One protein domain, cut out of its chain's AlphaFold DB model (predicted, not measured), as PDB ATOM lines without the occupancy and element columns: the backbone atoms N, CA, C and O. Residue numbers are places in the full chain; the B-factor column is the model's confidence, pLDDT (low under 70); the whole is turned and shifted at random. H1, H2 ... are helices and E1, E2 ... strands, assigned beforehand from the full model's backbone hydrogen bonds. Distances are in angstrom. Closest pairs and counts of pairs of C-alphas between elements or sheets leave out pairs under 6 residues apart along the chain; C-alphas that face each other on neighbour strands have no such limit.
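What this domain is: This is residues 5 to 119 of the 120 residues of an uncharacterized protein of Homoserinibacter sp. GY 40078 (UniProt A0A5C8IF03). A strongly twisted five-stranded sheet has the long helix H2 slanting over one face and the short helix H1 on that same face, two layers; H3 folds back beside H2 as a helical hairpin. The 115 printed residues run H1 E1 E2 E3 E4 E5 H2 H3; the sheet, in order E1 E2 E3 E4 E5, is a meander, each strand the antiparallel neighbour of the one before. The class is mixed, helices and strands; the whole is compact, with a radius of gyration of the C-alphas of 13.8 A and spans of 41 by 37 by 23 A.

How they stand to each other: Start at H1, residues 5 to 11, over E2, residues 31 to 38, at a height over the sheet of 9.4 A; their closest C-alphas, Val 5 and Ala 33, are 5.0 A apart. Four hairpins follow: E1, residues 18 to 21, with E2 (N 18 and O 34, 2.9 A); E2 with E3, residues 41 to 48 (N 35 and O 43, 2.8 A); E3 with E4, residues 51 to 59 (N 44 and O 55, 2.8 A); E4 with E5, residues 65 to 70 (N 56 and O 69, 2.8 A), these atoms within hydrogen-bond range. H2, residues 81 to 99, is slantwise to E3 at 35 degrees on the local plane, and touches H1 with residues 81 to 85 alone, closest C-alphas Leu 8 and Pro 82 at 6.0 A. H3, residues 104 to 117, touches H2 at a shallow tilt of 28 degrees, opposite ways, closest C-alphas Leu 93 and Leu 110 at 5.7 A; it only grazes the sheet. In H1, H2 and H3 every O i to N i+4 pair is within hydrogen-bond range.

Where its parts are: Find C-alpha 5 at (8.146, -0.765, -21.093), where H1 begins. E4 spans 25.9 A and H2 27.2 A from first to last C-alpha. H3 ends at C-alpha 117, (10.087, -18.060, -28.085).

The domain as a whole: The C-alphas farthest apart, Gly 28 and Glu 102, are 40.9 A apart. The printed part has no cut and no long link; residues 100 to 103 are under pLDDT 70.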
ATOM      1  N   VAL A   5       7.878  -0.313 -22.457       81.00
ATOM      2  CA  VAL A   5       8.146  -0.765 -21.093       81.00
ATOM      3  C   VAL A   5       6.932  -1.502 -20.552       81.00
ATOM      4  O   VAL A   5       7.050  -2.668 -20.174       81.00
ATOM      5  N   ALA A   6       5.746  -0.894 -20.623       83.38
ATOM      6  CA  ALA A   6       4.497  -1.553 -20.245       83.38
ATOM      7  C   ALA A   6       4.242  -2.854 -21.033       83.38
ATOM      8  O   ALA A   6       3.842  -3.867 -20.454       83.38
ATOM      9  N   THR A   7       4.503  -2.850 -22.345       84.50
ATOM     10  CA  THR A   7       4.320  -4.024 -23.213       84.50
ATOM     11  C   THR A   7       5.208  -5.180 -22.770       84.50
ATOM     12  O   THR A   7       4.734  -6.307 -22.615       84.50
ATOM     13  N   LEU A   8       6.486  -4.919 -22.514       85.75
ATOM     14  CA  LEU A   8       7.421  -5.952 -22.089       85.75
ATOM     15  C   LEU A   8       7.188  -6.401 -20.643       85.75
ATOM     16  O   LEU A   8       7.316  -7.589 -20.352       85.75
ATOM     17  N   MET A   9       6.794  -5.487 -19.752       83.31
ATOM     18  CA  MET A   9       6.433  -5.823 -18.373       83.31
ATOM     19  C   MET A   9       5.270  -6.808 -18.298       83.31
ATOM     20  O   MET A   9       5.276  -7.703 -17.454       83.31
ATOM     21  N   TRP A  10       4.293  -6.661 -19.191       82.94
ATOM     22  CA  TRP A  10       3.143  -7.553 -19.252       82.94
ATOM     23  C   TRP A  10       3.469  -8.911 -19.881       82.94
ATOM     24  O   TRP A  10       3.003  -9.941 -19.403       82.94
ATOM     25  N   ASN A  11       4.251  -8.916 -20.964       81.81
ATOM     26  CA  ASN A  11       4.432 -10.109 -21.796       81.81
ATOM     27  C   ASN A  11       5.664 -10.950 -21.443       81.81
ATOM     28  O   ASN A  11       5.757 -12.086 -21.897       81.81
ATOM     29  N   VAL A  12       6.607 -10.413 -20.663       81.88
ATOM     30  CA  VAL A  12       7.848 -11.118 -20.296       81.88
ATOM     31  C   VAL A  12       8.099 -11.078 -18.774       81.88
ATOM     32  O   VAL A  12       9.181 -10.687 -18.323       81.88
ATOM     33  N   PRO A  13       7.113 -11.451 -17.930       79.50
ATOM     34  CA  PRO A  13       7.228 -11.336 -16.475       79.50
ATOM     35  C   PRO A  13       8.295 -12.263 -15.870       79.50
ATOM     36  O   PRO A  13       8.806 -12.001 -14.781       79.50
ATOM     37  N   GLU A  14       8.677 -13.337 -16.565       76.81
ATOM     38  CA  GLU A  14       9.617 -14.353 -16.079       76.81
ATOM     39  C   GLU A  14      11.026 -13.813 -15.835       76.81
ATOM     40  O   GLU A  14      11.792 -14.431 -15.088       76.81
ATOM     41  N   PHE A  15      11.365 -12.691 -16.470       77.00
ATOM     42  CA  PHE A  15      12.654 -12.017 -16.335       77.00
ATOM     43  C   PHE A  15      12.599 -10.810 -15.396       77.00
ATOM     44  O   PHE A  15      13.585 -10.085 -15.295       77.00
ATOM     45  N   GLN A  16      11.474 -10.630 -14.693       81.75
ATOM     46  CA  GLN A  16      11.248  -9.560 -13.718       81.75
ATOM     47  C   GLN A  16      11.697  -8.185 -14.246       81.75
ATOM     48  O   GLN A  16      12.585  -7.562 -13.658       81.75
ATOM     49  N   PRO A  17      11.121  -7.729 -15.374       84.31
ATOM     50  CA  PRO A  17      11.446  -6.434 -15.952       84.31
ATOM     51  C   PRO A  17      11.321  -5.316 -14.927       84.31
ATOM     52  O   PRO A  17      10.362  -5.264 -14.152       84.31
ATOM     53  N   ARG A  18      12.256  -4.374 -14.990       88.75
ATOM     54  CA  ARG A  18      12.168  -3.106 -14.266       88.75
ATOM     55  C   ARG A  18      12.082  -1.962 -15.257       88.75
ATOM     56  O   ARG A  18      12.797  -1.961 -16.253       88.75
ATOM     57  N   ALA A  19      11.248  -0.976 -14.954       87.75
ATOM     58  CA  ALA A  19      11.337   0.310 -15.625       87.75
ATOM     59  C   ALA A  19      12.646   0.996 -15.205       87.75
ATOM     60  O   ALA A  19      12.945   1.100 -14.011       87.75
ATOM     61  N   GLY A  20      13.429   1.418 -16.189       84.88
ATOM     62  CA  GLY A  20      14.654   2.186 -16.033       84.88
ATOM     63  C   GLY A  20      14.479   3.601 -16.572       84.88
ATOM     64  O   GLY A  20      13.625   3.857 -17.423       84.88
ATOM     65  N   VAL A  21      15.306   4.519 -16.074       83.06
ATOM     66  CA  VAL A  21      15.409   5.879 -16.610       83.06
ATOM     67  C   VAL A  21      16.744   6.001 -17.320       83.06
ATOM     68  O   VAL A  21      17.799   5.790 -16.717       83.06
ATOM     69  N   LEU A  22      16.699   6.337 -18.606       78.44
ATOM     70  CA  LEU A  22      17.909   6.570 -19.379       78.44
ATOM     71  C   LEU A  22      18.513   7.933 -19.007       78.44
ATOM     72  O   LEU A  22      17.781   8.895 -18.760       78.44
ATOM     73  N   PRO A  23      19.851   8.051 -18.960       76.44
ATOM     74  CA  PRO A  23      20.490   9.345 -18.773       76.44
ATOM     75  C   PRO A  23      20.144  10.281 -19.943       76.44
ATOM     76  O   PRO A  23      19.834   9.797 -21.038       76.44
ATOM     77  N   PRO A  24      20.249  11.610 -19.754       80.44
ATOM     78  CA  PRO A  24      20.043  12.567 -20.834       80.44
ATOM     79  C   PRO A  24      20.863  12.188 -22.070       80.44
ATOM     80  O   PRO A  24      22.082  12.027 -21.994       80.44
ATOM     81  N   ASN A  25      20.184  12.026 -23.199       76.12
ATOM     82  CA  ASN A  25      20.775  11.602 -24.462       76.12
ATOM     83  C   ASN A  25      20.236  12.470 -25.613       76.12
ATOM     84  O   ASN A  25      19.149  13.040 -25.484       76.12
ATOM     85  N   PRO A  26      20.980  12.593 -26.729       73.12
ATOM     86  CA  PRO A  26      20.581  13.426 -27.868       73.12
ATOM     87  C   PRO A  26      19.237  13.027 -28.486       73.12
ATOM     88  O   PRO A  26      18.576  13.857 -29.102       73.12
ATOM     89  N   ASP A  27      18.838  11.771 -28.299       70.44
ATOM     90  CA  ASP A  27      17.606  11.199 -28.832       70.44
ATOM     91  C   ASP A  27      16.379  11.478 -27.942       70.44
ATOM     92  O   ASP A  27      15.259  11.118 -28.298       70.44
ATOM     93  N   GLY A  28      16.568  12.127 -26.784       73.75
ATOM     94  CA  GLY A  28      15.487  12.486 -25.863       73.75
ATOM     95  C   GLY A  28      14.812  11.288 -25.192       73.75
ATOM     96  O   GLY A  28      13.688  11.414 -24.709       73.75
ATOM     97  N   LEU A  29      15.470  10.128 -25.167       76.88
ATOM     98  CA  LEU A  29      14.907   8.908 -24.597       76.88
ATOM     99  C   LEU A  29      14.883   8.986 -23.076       76.88
ATOM    100  O   LEU A  29      15.896   9.315 -22.459       76.88
ATOM    101  N   VAL A  30      13.737   8.656 -22.486       76.50
ATOM    102  CA  VAL A  30      13.513   8.800 -21.042       76.50
ATOM    103  C   VAL A  30      13.393   7.445 -20.358       76.50
ATOM    104  O   VAL A  30      13.965   7.256 -19.289       76.50
ATOM    105  N   GLU A  31      12.703   6.492 -20.979       84.94
ATOM    106  CA  GLU A  31      12.325   5.229 -20.343       84.94
ATOM    107  C   GLU A  31      12.942   4.024 -21.053       84.94
ATOM    108  O   GLU A  31      13.123   4.006 -22.275       84.94
ATOM    109  N   SER A  32      13.263   3.002 -20.266       90.25
ATOM    110  CA  SER A  32      13.745   1.712 -20.742       90.25
ATOM    111  C   SER A  32      13.139   0.566 -19.936       90.25
ATOM    112  O   SER A  32      12.687   0.736 -18.805       90.25
ATOM    113  N   ALA A  33      13.134  -0.626 -20.524       92.12
ATOM    114  CA  ALA A  33      12.865  -1.868 -19.822       92.12
ATOM    115  C   ALA A  33      14.191  -2.589 -19.563       92.12
ATOM    116  O   ALA A  33      14.939  -2.908 -20.487       92.12
ATOM    117  N   GLU A  34      14.484  -2.843 -18.296       93.75
ATOM    118  CA  GLU A  34      15.721  -3.457 -17.835       93.75
ATOM    119  C   GLU A  34      15.494  -4.892 -17.363       93.75
ATOM    120  O   GLU A  34      14.611  -5.156 -16.544       93.75
ATOM    121  N   PHE A  35      16.351  -5.805 -17.819       93.50
ATOM    122  CA  PHE A  35      16.277  -7.234 -17.524       93.50
ATOM    123  C   PHE A  35      17.626  -7.755 -17.053       93.50
ATOM    124  O   PHE A  35      18.599  -7.746 -17.807       93.50
ATOM    125  N   ASP A  36      17.690  -8.264 -15.825       91.12
ATOM    126  CA  ASP A  36      18.869  -8.979 -15.336       91.12
ATOM    127  C   ASP A  36      18.835 -10.423 -15.883       91.12
ATOM    128  O   ASP A  36      18.290 -11.350 -15.274       91.12
ATOM    129  N   VAL A  37      19.385 -10.610 -17.087       90.19
ATOM    130  CA  VAL A  37      19.375 -11.900 -17.804       90.19
ATOM    131  C   VAL A  37      20.261 -12.925 -17.090       90.19
ATOM    132  O   VAL A  37      19.869 -14.088 -16.931       90.19
ATOM    133  N   LEU A  38      21.421 -12.477 -16.601       89.31
ATOM    134  CA  LEU A  38      22.357 -13.234 -15.770       89.31
ATOM    135  C   LEU A  38      22.958 -12.327 -14.684       89.31
ATOM    136  O   LEU A  38      22.966 -11.106 -14.844       89.31
ATOM    137  N   PRO A  39      23.511 -12.890 -13.592       87.62
ATOM    138  CA  PRO A  39      24.303 -12.107 -12.648       87.62
ATOM    139  C   PRO A  39      25.416 -11.337 -13.373       87.62
ATOM    140  O   PRO A  39      26.225 -11.932 -14.081       87.62
ATOM    141  N   GLY A  40      25.427 -10.012 -13.219       89.62
ATOM    142  CA  GLY A  40      26.396  -9.136 -13.881       89.62
ATOM    143  C   GLY A  40      26.111  -8.842 -15.359       89.62
ATOM    144  O   GLY A  40      26.907  -8.146 -15.976       89.62
ATOM    145  N   ILE A  41      25.002  -9.316 -15.940       92.56
ATOM    146  CA  ILE A  41      24.605  -8.988 -17.318       92.56
ATOM    147  C   ILE A  41      23.156  -8.520 -17.341       92.56
ATOM    148  O   ILE A  41      22.224  -9.284 -17.070       92.56
ATOM    149  N   ARG A  42      22.972  -7.264 -17.739       93.56
ATOM    150  CA  ARG A  42      21.668  -6.643 -17.936       93.56
ATOM    151  C   ARG A  42      21.428  -6.371 -19.406       93.56
ATOM    152  O   ARG A  42      22.318  -5.902 -20.106       93.56
ATOM    153  N   VAL A  43      20.202  -6.598 -19.847       95.12
ATOM    154  CA  VAL A  43      19.715  -6.111 -21.134       95.12
ATOM    155  C   VAL A  43      18.803  -4.916 -20.881       95.12
ATOM    156  O   VAL A  43      17.903  -4.985 -20.049       95.12
ATOM    157  N   VAL A  44      19.064  -3.818 -21.582       93.88
ATOM    158  CA  VAL A  44      18.298  -2.572 -21.539       93.88
ATOM    159  C   VAL A  44      17.626  -2.399 -22.895       93.88
ATOM    160  O   VAL A  44      18.309  -2.247 -23.907       93.88
ATOM    161  N   LEU A  45      16.297  -2.451 -22.916       93.50
ATOM    162  CA  LEU A  45      15.469  -2.321 -24.113       93.50
ATOM    163  C   LEU A  45      14.801  -0.948 -24.116       93.50
ATOM    164  O   LEU A  45      14.242  -0.537 -23.102       93.50
ATOM    165  N   PHE A  46      14.865  -0.226 -25.228       90.44
ATOM    166  CA  PHE A  46      14.341   1.138 -25.310       90.44
ATOM    167  C   PHE A  46      13.880   1.487 -26.728       90.44
ATOM    168  O   PHE A  46      14.414   0.946 -27.704       90.44
ATOM    169  N   PRO A  47      12.895   2.391 -26.862       87.25
ATOM    170  CA  PRO A  47      12.508   2.912 -28.163       87.25
ATOM    171  C   PRO A  47      13.585   3.857 -28.708       87.25
ATOM    172  O   PRO A  47      14.224   4.570 -27.944       87.25
ATOM    173  N   HIS A  48      13.784   3.895 -30.022       85.25
ATOM    174  CA  HIS A  48      14.649   4.857 -30.707       85.25
ATOM    175  C   HIS A  48      14.109   5.136 -32.113       85.25
ATOM    176  O   HIS A  48      14.067   4.258 -32.970       85.25
ATOM    177  N   ALA A  49      13.670   6.373 -32.350       83.56
ATOM    178  CA  ALA A  49      12.973   6.760 -33.577       83.56
ATOM    179  C   ALA A  49      11.782   5.825 -33.896       83.56
ATOM    180  O   ALA A  49      10.790   5.838 -33.170       83.56
ATOM    181  N   SER A  50      11.861   5.044 -34.979       83.94
ATOM    182  CA  SER A  50      10.818   4.106 -35.421       83.94
ATOM    183  C   SER A  50      11.117   2.644 -35.082       83.94
ATOM    184  O   SER A  50      10.416   1.758 -35.560       83.94
ATOM    185  N   GLU A  51      12.181   2.376 -34.327       89.00
ATOM    186  CA  GLU A  51      12.613   1.024 -33.986       89.00
ATOM    187  C   GLU A  51      12.917   0.893 -32.498       89.00
ATOM    188  O   GLU A  51      13.079   1.868 -31.769       89.00
ATOM    189  N   TRP A  52      12.998  -0.343 -32.034       90.00
ATOM    190  CA  TRP A  52      13.369  -0.672 -30.670       90.00
ATOM    191  C   TRP A  52      14.742  -1.308 -30.637       90.00
ATOM    192  O   TRP A  52      15.083  -2.165 -31.459       90.00
ATOM    193  N   ARG A  53      15.543  -0.851 -29.679       92.25
ATOM    194  CA  ARG A  53      16.967  -1.154 -29.573       92.25
ATOM    195  C   ARG A  53      17.265  -1.817 -28.244       92.25
ATOM    196  O   ARG A  53      16.552  -1.640 -27.258       92.25
ATOM    197  N   ALA A  54      18.340  -2.592 -28.245       94.69
ATOM    198  CA  ALA A  54      18.789  -3.340 -27.089       94.69
ATOM    199  C   ALA A  54      20.267  -3.057 -26.818       94.69
ATOM    200  O   ALA A  54      21.117  -3.231 -27.694       94.69
ATOM    201  N   LEU A  55      20.569  -2.664 -25.585       94.19
ATOM    202  CA  LEU A  55      21.925  -2.566 -25.058       94.19
ATOM    203  C   LEU A  55      22.160  -3.698 -24.062       94.19
ATOM    204  O   LEU A  55      21.342  -3.955 -23.184       94.19
ATOM    205  N   ILE A  56      23.302  -4.357 -24.186       94.94
ATOM    206  CA  ILE A  56      23.796  -5.359 -23.251       94.94
ATOM    207  C   ILE A  56      24.837  -4.666 -22.382       94.94
ATOM    208  O   ILE A  56      25.870  -4.219 -22.881       94.94
ATOM    209  N   VAL A  57      24.561  -4.572 -21.089       93.44
ATOM    210  CA  VAL A  57      25.439  -3.954 -20.099       93.44
ATOM    211  C   VAL A  57      26.009  -5.048 -19.211       93.44
ATOM    212  O   VAL A  57      25.272  -5.790 -18.560       93.44
ATOM    213  N   GLN A  58      27.331  -5.146 -19.185       92.12
ATOM    214  CA  GLN A  58      28.059  -6.014 -18.273       92.12
ATOM    215  C   GLN A  58      28.518  -5.205 -17.066       92.12
ATOM    216  O   GLN A  58      29.051  -4.104 -17.216       92.12
ATOM    217  N   PHE A  59      28.327  -5.762 -15.878       90.81
ATOM    218  CA  PHE A  59      28.706  -5.163 -14.610       90.81
ATOM    219  C   PHE A  59      29.826  -5.959 -13.951       90.81
ATOM    220  O   PHE A  59      29.801  -7.190 -13.907       90.81
ATOM    221  N   GLY A  60      30.791  -5.235 -13.394       90.06
ATOM    222  CA  GLY A  60      31.833  -5.806 -12.557       90.06
ATOM    223  C   GLY A  60      31.316  -6.192 -11.163       90.06
ATOM    224  O   GLY A  60      30.193  -5.845 -10.789       90.06
ATOM    225  N   PRO A  61      32.153  -6.847 -10.338       87.88
ATOM    226  CA  PRO A  61      31.771  -7.303  -8.996       87.88
ATOM    227  C   PRO A  61      31.323  -6.182  -8.050       87.88
ATOM    228  O   PRO A  61      30.565  -6.428  -7.119       87.88
ATOM    229  N   THR A  62      31.787  -4.950  -8.278       89.25
ATOM    230  CA  THR A  62      31.421  -3.773  -7.478       89.25
ATOM    231  C   THR A  62      30.228  -2.995  -8.054       89.25
ATOM    232  O   THR A  62      29.911  -1.916  -7.565       89.25
ATOM    233  N   GLY A  63      29.544  -3.537  -9.072       84.75
ATOM    234  CA  GLY A  63      28.302  -2.983  -9.630       84.75
ATOM    235  C   GLY A  63      28.473  -1.861 -10.661       84.75
ATOM    236  O   GLY A  63      27.484  -1.320 -11.143       84.75
ATOM    237  N   GLN A  64      29.703  -1.514 -11.030       89.81
ATOM    238  CA  GLN A  64      30.030  -0.591 -12.118       89.81
ATOM    239  C   GLN A  64      29.900  -1.273 -13.478       89.81
ATOM    240  O   GLN A  64      30.280  -2.436 -13.625       89.81
ATOM    241  N   ALA A  65      29.420  -0.544 -14.485       89.44
ATOM    242  CA  ALA A  65      29.418  -1.033 -15.858       89.44
ATOM    243  C   ALA A  65      30.864  -1.177 -16.362       89.44
ATOM    244  O   ALA A  65      31.653  -0.235 -16.285       89.44
ATOM    245  N   THR A  66      31.216  -2.360 -16.858       92.94
ATOM    246  CA  THR A  66      32.545  -2.676 -17.405       92.94
ATOM    247  C   THR A  66      32.543  -2.746 -18.922       92.94
ATOM    248  O   THR A  66      33.567  -2.477 -19.542       92.94
ATOM    249  N   ALA A  67      31.407  -3.094 -19.526       90.62
ATOM    250  CA  ALA A  67      31.227  -3.078 -20.969       90.62
ATOM    251  C   ALA A  67      29.766  -2.801 -21.322       90.62
ATOM    252  O   ALA A  67      28.854  -3.257 -20.632       90.62
ATOM    253  N   THR A  68      29.566  -2.099 -22.432       92.31
ATOM    254  CA  THR A  68      28.250  -1.867 -23.026       92.31
ATOM    255  C   THR A  68      28.346  -2.190 -24.505       92.31
ATOM    256  O   THR A  68      29.196  -1.640 -25.204       92.31
ATOM    257  N   VAL A  69      27.488  -3.087 -24.978       93.00
ATOM    258  CA  VAL A  69      27.443  -3.507 -26.379       93.00
ATOM    259  C   VAL A  69      26.026  -3.360 -26.884       93.00
ATOM    260  O   VAL A  69      25.073  -3.778 -26.234       93.00
ATOM    261  N   GLU A  70      25.884  -2.786 -28.066       93.75
ATOM    262  CA  GLU A  70      24.598  -2.733 -28.725       93.75
ATOM    263  C   GLU A  70      24.315  -4.018 -29.500       93.75
ATOM    264  O   GLU A  70      25.108  -4.451 -30.339       93.75
ATOM    265  N   HIS A  71      23.162  -4.624 -29.225       95.19
ATOM    266  CA  HIS A  71      22.700  -5.790 -29.961       95.19
ATOM    267  C   HIS A  71      22.200  -5.365 -31.344       95.19
ATOM    268  O   HIS A  71      21.570  -4.324 -31.465       95.19
ATOM    269  N   GLN A  72      22.444  -6.153 -32.391       92.75
ATOM    270  CA  GLN A  72      22.095  -5.758 -33.766       92.75
ATOM    271  C   GLN A  72      20.609  -5.946 -34.096       92.75
ATOM    272  O   GLN A  72      20.072  -5.256 -34.957       92.75
ATOM    273  N   LEU A  73      19.933  -6.873 -33.415       92.94
ATOM    274  CA  LEU A  73      18.517  -7.140 -33.652       92.94
ATOM    275  C   LEU A  73      17.639  -5.958 -33.203       92.94
ATOM    276  O   LEU A  73      17.841  -5.396 -32.122       92.94
ATOM    277  N   ARG A  74      16.620  -5.644 -34.006       92.50
ATOM    278  CA  ARG A  74      15.636  -4.574 -33.789       92.50
ATOM    279  C   ARG A  74      14.218  -5.127 -33.846       92.50
ATOM    280  O   ARG A  74      13.997  -6.150 -34.490       92.50
ATOM    281  N   ALA A  75      13.279  -4.420 -33.229       90.00
ATOM    282  CA  ALA A  75      11.847  -4.605 -33.456       90.00
ATOM    283  C   ALA A  75      11.236  -3.313 -33.998       90.00
ATOM    284  O   ALA A  75      11.636  -2.223 -33.588       90.00
ATOM    285  N   GLY A  76      10.287  -3.436 -34.926       86.88
ATOM    286  CA  GLY A  76       9.635  -2.281 -35.550       86.88
ATOM    287  C   GLY A  76       8.299  -1.898 -34.914       86.88
ATOM    288  O   GLY A  76       7.751  -0.849 -35.245       86.88
ATOM    289  N   ASN A  77       7.732  -2.752 -34.056       84.12
ATOM    290  CA  ASN A  77       6.396  -2.556 -33.498       84.12
ATOM    291  C   ASN A  77       6.154  -3.350 -32.200       84.12
ATOM    292  O   ASN A  77       6.901  -4.268 -31.855       84.12
ATOM    293  N   ASP A  78       5.045  -3.013 -31.533       83.12
ATOM    294  CA  ASP A  78       4.633  -3.569 -30.241       83.12
ATOM    295  C   ASP A  78       4.273  -5.050 -30.250       83.12
ATOM    296  O   ASP A  78       4.452  -5.727 -29.237       83.12
ATOM    297  N   GLU A  79       3.789  -5.564 -31.374       85.19
ATOM    298  CA  GLU A  79       3.418  -6.974 -31.501       85.19
ATOM    299  C   GLU A  79       4.669  -7.861 -31.507       85.19
ATOM    300  O   GLU A  79       4.675  -8.951 -30.937       85.19
ATOM    301  N   GLU A  80       5.768  -7.356 -32.070       88.44
ATOM    302  CA  GLU A  80       7.049  -8.053 -32.139       88.44
ATOM    303  C   GLU A  80       7.897  -7.915 -30.861       88.44
ATOM    304  O   GLU A  80       8.796  -8.738 -30.664       88.44
ATOM    305  N   ALA A  81       7.615  -6.941 -29.972       88.31
ATOM    306  CA  ALA A  81       8.406  -6.667 -28.750       88.31
ATOM    307  C   ALA A  81       8.792  -7.923 -27.980       88.31
ATOM    308  O   ALA A  81       9.978  -8.108 -27.697       88.31
ATOM    309  N   PRO A  82       7.818  -8.765 -27.578       90.06
ATOM    310  CA  PRO A  82       8.108  -9.825 -26.628       90.06
ATOM    311  C   PRO A  82       8.996 -10.888 -27.268       90.06
ATOM    312  O   PRO A  82       9.983 -11.325 -26.677       90.06
ATOM    313  N   ARG A  83       8.692 -11.248 -28.522       91.31
ATOM    314  CA  ARG A  83       9.481 -12.204 -29.300       91.31
ATOM    315  C   ARG A  83      10.896 -11.684 -29.541       91.31
ATOM    316  O   ARG A  83      11.856 -12.420 -29.320       91.31
ATOM    317  N   TRP A  84      11.025 -10.421 -29.934       94.19
ATOM    318  CA  TRP A  84      12.309  -9.752 -30.124       94.19
ATOM    319  C   TRP A  84      13.145  -9.718 -28.838       94.19
ATOM    320  O   TRP A  84      14.298 -10.142 -28.849       94.19
ATOM    321  N   ALA A  85      12.564  -9.291 -27.714       93.00
ATOM    322  CA  ALA A  85      13.244  -9.239 -26.422       93.00
ATOM    323  C   ALA A  85      13.793 -10.616 -26.018       93.00
ATOM    324  O   ALA A  85      14.959 -10.747 -25.647       93.00
ATOM    325  N   MET A  86      12.984 -11.668 -26.172       91.88
ATOM    326  CA  MET A  86      13.423 -13.033 -25.888       91.88
ATOM    327  C   MET A  86      14.538 -13.505 -26.827       91.88
ATOM    328  O   MET A  86      15.443 -14.207 -26.378       91.88
ATOM    329  N   GLN A  87      14.524 -13.115 -28.104       94.12
ATOM    330  CA  GLN A  87      15.624 -13.413 -29.028       94.12
ATOM    331  C   GLN A  87      16.928 -12.741 -28.586       94.12
ATOM    332  O   GLN A  87      17.957 -13.410 -28.541       94.12
ATOM    333  N   VAL A  88      16.876 -11.476 -28.153       94.62
ATOM    334  CA  VAL A  88      18.041 -10.792 -27.564       94.62
ATOM    335  C   VAL A  88      18.557 -11.558 -26.341       94.62
ATOM    336  O   VAL A  88      19.758 -11.799 -26.221       94.62
ATOM    337  N   PHE A  89      17.671 -11.993 -25.437       94.00
ATOM    338  CA  PHE A  89      18.083 -12.746 -24.244       94.00
ATOM    339  C   PHE A  89      18.719 -14.088 -24.608       94.00
ATOM    340  O   PHE A  89      19.733 -14.466 -24.023       94.00
ATOM    341  N   ARG A  90      18.148 -14.797 -25.589       93.00
ATOM    342  CA  ARG A  90      18.686 -16.060 -26.102       93.00
ATOM    343  C   ARG A  90      20.097 -15.867 -26.643       93.00
ATOM    344  O   ARG A  90      20.973 -16.658 -26.308       93.00
ATOM    345  N   ASP A  91      20.319 -14.828 -27.439       92.88
ATOM    346  CA  ASP A  91      21.610 -14.575 -28.080       92.88
ATOM    347  C   ASP A  91      22.682 -14.200 -27.041       92.88
ATOM    348  O   ASP A  91      23.804 -14.712 -27.096       92.88
ATOM    349  N   VAL A  92      22.320 -13.414 -26.016       90.94
ATOM    350  CA  VAL A  92      23.185 -13.143 -24.849       90.94
ATOM    351  C   VAL A  92      23.555 -14.437 -24.122       90.94
ATOM    352  O   VAL A  92      24.731 -14.689 -23.862       90.94
ATOM    353  N   LEU A  93      22.567 -15.275 -23.801       89.94
ATOM    354  CA  LEU A  93      22.787 -16.534 -23.084       89.94
ATOM    355  C   LEU A  93      23.642 -17.509 -23.902       89.94
ATOM    356  O   LEU A  93      24.572 -18.101 -23.360       89.94
ATOM    357  N   ALA A  94      23.377 -17.637 -25.203       89.38
ATOM    358  CA  ALA A  94      24.151 -18.481 -26.109       89.38
ATOM    359  C   ALA A  94      25.608 -18.009 -26.225       89.38
ATOM    360  O   ALA A  94      26.519 -18.834 -26.190       89.38
ATOM    361  N   SER A  95      25.839 -16.694 -26.297       87.19
ATOM    362  CA  SER A  95      27.189 -16.122 -26.308       87.19
ATOM    363  C   SER A  95      27.962 -16.447 -25.026       87.19
ATOM    364  O   SER A  95      29.124 -16.848 -25.098       87.19
ATOM    365  N   VAL A  96      27.315 -16.347 -23.859       85.69
ATOM    366  CA  VAL A  96      27.936 -16.697 -22.570       85.69
ATOM    367  C   VAL A  96      28.244 -18.191 -22.481       85.69
ATOM    368  O   VAL A  96      29.338 -18.555 -22.059       85.69
ATOM    369  N   VAL A  97      27.315 -19.054 -22.909       84.69
ATOM    370  CA  VAL A  97      27.525 -20.513 -22.947       84.69
ATOM    371  C   VAL A  97      28.690 -20.882 -23.873       84.69
ATOM    372  O   VAL A  97      29.476 -21.758 -23.534       84.69
ATOM    373  N   ALA A  98      28.838 -20.205 -25.014       83.81
ATOM    374  CA  ALA A  98      29.907 -20.482 -25.973       83.81
ATOM    375  C   ALA A  98      31.294 -19.964 -25.539       83.81
ATOM    376  O   ALA A  98      32.307 -20.502 -25.983       83.81
ATOM    377  N   GLY A  99      31.353 -18.903 -24.725       70.56
ATOM    378  CA  GLY A  99      32.600 -18.210 -24.368       70.56
ATOM    379  C   GLY A  99      33.091 -18.398 -22.928       70.56
ATOM    380  O   GLY A  99      34.175 -17.916 -22.600       70.56
ATOM    381  N   GLY A 100      32.308 -19.040 -22.058       65.62
ATOM    382  CA  GLY A 100      32.588 -19.164 -20.625       65.62
ATOM    383  C   GLY A 100      32.886 -20.594 -20.154       65.62
ATOM    384  O   GLY A 100      32.741 -21.548 -20.914       65.62
ATOM    385  N   PRO A 101      33.295 -20.765 -18.883       59.56
ATOM    386  CA  PRO A 101      33.349 -22.083 -18.254       59.56
ATOM    387  C   PRO A 101      31.944 -22.699 -18.185       59.56
ATOM    388  O   PRO A 101      30.965 -21.971 -18.003       59.56
ATOM    389  N   GLU A 102      31.844 -24.028 -18.295       60.31
ATOM    390  CA  GLU A 102      30.572 -24.754 -18.194       60.31
ATOM    391  C   GLU A 102      29.882 -24.430 -16.861       60.31
ATOM    392  O   GLU A 102      30.266 -24.903 -15.791       60.31
ATOM    393  N   SER A 103      28.860 -23.580 -16.929       68.12
ATOM    394  CA  SER A 103      27.993 -23.241 -15.809       68.12
ATOM    395  C   SER A 103      26.576 -23.685 -16.161       68.12
ATOM    396  O   SER A 103      26.094 -23.361 -17.251       68.12
ATOM    397  N   PRO A 104      25.877 -24.402 -15.263       78.94
ATOM    398  CA  PRO A 104      24.538 -24.906 -15.554       78.94
ATOM    399  C   PRO A 104      23.516 -23.770 -15.694       78.94
ATOM    400  O   PRO A 104      22.587 -23.867 -16.490       78.94
ATOM    401  N   VAL A 105      23.717 -22.648 -14.991       82.31
ATOM    402  CA  VAL A 105      22.729 -21.560 -14.911       82.31
ATOM    403  C   VAL A 105      22.477 -20.870 -16.266       82.31
ATOM    404  O   VAL A 105      21.308 -20.721 -16.637       82.31
ATOM    405  N   PRO A 106      23.498 -20.447 -17.044       80.25
ATOM    406  CA  PRO A 106      23.284 -19.941 -18.401       80.25
ATOM    407  C   PRO A 106      22.564 -20.931 -19.320       80.25
ATOM    408  O   PRO A 106      21.694 -20.522 -20.089       80.25
ATOM    409  N   GLN A 107      22.875 -22.224 -19.214       82.12
ATOM    410  CA  GLN A 107      22.302 -23.255 -20.078       82.12
ATOM    411  C   GLN A 107      20.831 -23.541 -19.747       82.12
ATOM    412  O   GLN A 107      19.995 -23.559 -20.648       82.12
ATOM    413  N   GLU A 108      20.482 -23.661 -18.464       84.62
ATOM    414  CA  GLU A 108      19.091 -23.794 -18.008       84.62
ATOM    415  C   GLU A 108      18.231 -22.606 -18.457       84.62
ATOM    416  O   GLU A 108      17.113 -22.774 -18.958       84.62
ATOM    417  N   ARG A 109      18.765 -21.384 -18.327       82.62
ATOM    418  CA  ARG A 109      18.082 -20.166 -18.785       82.62
ATOM    419  C   ARG A 109      17.929 -20.140 -20.300       82.62
ATOM    420  O   ARG A 109      16.859 -19.766 -20.775       82.62
ATOM    421  N   LEU A 110      18.945 -20.568 -21.052       84.50
ATOM    422  CA  LEU A 110      18.882 -20.649 -22.512       84.50
ATOM    423  C   LEU A 110      17.775 -21.604 -22.968       84.50
ATOM    424  O   LEU A 110      16.967 -21.241 -23.827       84.50
ATOM    425  N   THR A 111      17.684 -22.789 -22.361       84.94
ATOM    426  CA  THR A 111      16.604 -23.748 -22.639       84.94
ATOM    427  C   THR A 111      15.234 -23.145 -22.336       84.94
ATOM    428  O   THR A 111      14.325 -23.253 -23.161       84.94
ATOM    429  N   LYS A 112      15.088 -22.451 -21.198       84.44
ATOM    430  CA  LYS A 112      13.833 -21.778 -20.834       84.44
ATOM    431  C   LYS A 112      13.434 -20.711 -21.857       84.44
ATOM    432  O   LYS A 112      12.301 -20.736 -22.323       84.44
ATOM    433  N   VAL A 113      14.343 -19.799 -22.214       84.44
ATOM    434  CA  VAL A 113      14.072 -18.736 -23.203       84.44
ATOM    435  C   VAL A 113      13.679 -19.333 -24.548       84.44
ATOM    436  O   VAL A 113      12.707 -18.894 -25.152       84.44
ATOM    437  N   THR A 114      14.400 -20.359 -24.995       83.19
ATOM    438  CA  THR A 114      14.138 -21.005 -26.286       83.19
ATOM    439  C   THR A 114      12.717 -21.571 -26.335       83.19
ATOM    440  O   THR A 114      11.979 -21.275 -27.267       83.19
ATOM    441  N   GLY A 115      12.283 -22.274 -25.283       80.69
ATOM    442  CA  GLY A 115      10.918 -22.803 -25.206       80.69
ATOM    443  C   GLY A 115       9.816 -21.743 -25.058       80.69
ATOM    444  O   GLY A 115       8.659 -22.046 -25.341       80.69
ATOM    445  N   LEU A 116      10.141 -20.524 -24.611       82.56
ATOM    446  CA  LEU A 116       9.196 -19.401 -24.574       82.56
ATOM    447  C   LEU A 116       9.043 -18.746 -25.950       82.56
ATOM    448  O   LEU A 116       7.923 -18.443 -26.342       82.56
ATOM    449  N   ILE A 117      10.133 -18.600 -26.713       81.25
ATOM    450  CA  ILE A 117      10.087 -18.060 -28.085       81.25
ATOM    451  C   ILE A 117       9.151 -18.888 -28.973       81.25
ATOM    452  O   ILE A 117       8.437 -18.323 -29.791       81.25
ATOM    453  N   ASP A 118       9.108 -20.209 -28.816       75.12
ATOM    454  CA  ASP A 118       8.235 -21.067 -29.632       75.12
ATOM    455  C   ASP A 118       6.735 -20.919 -29.311       75.12
ATOM    456  O   ASP A 118       5.893 -21.452 -30.034       75.12
ATOM    457  N   ARG A 119       6.382 -20.215 -28.228       71.31
ATOM    458  CA  ARG A 119       4.999 -20.053 -27.742       71.31
ATOM    459  C   ARG A 119       4.408 -18.669 -27.995       71.31
ATOM    460  O   ARG A 119       3.229 -18.479 -27.699       71.31
TER     461      ARG A 119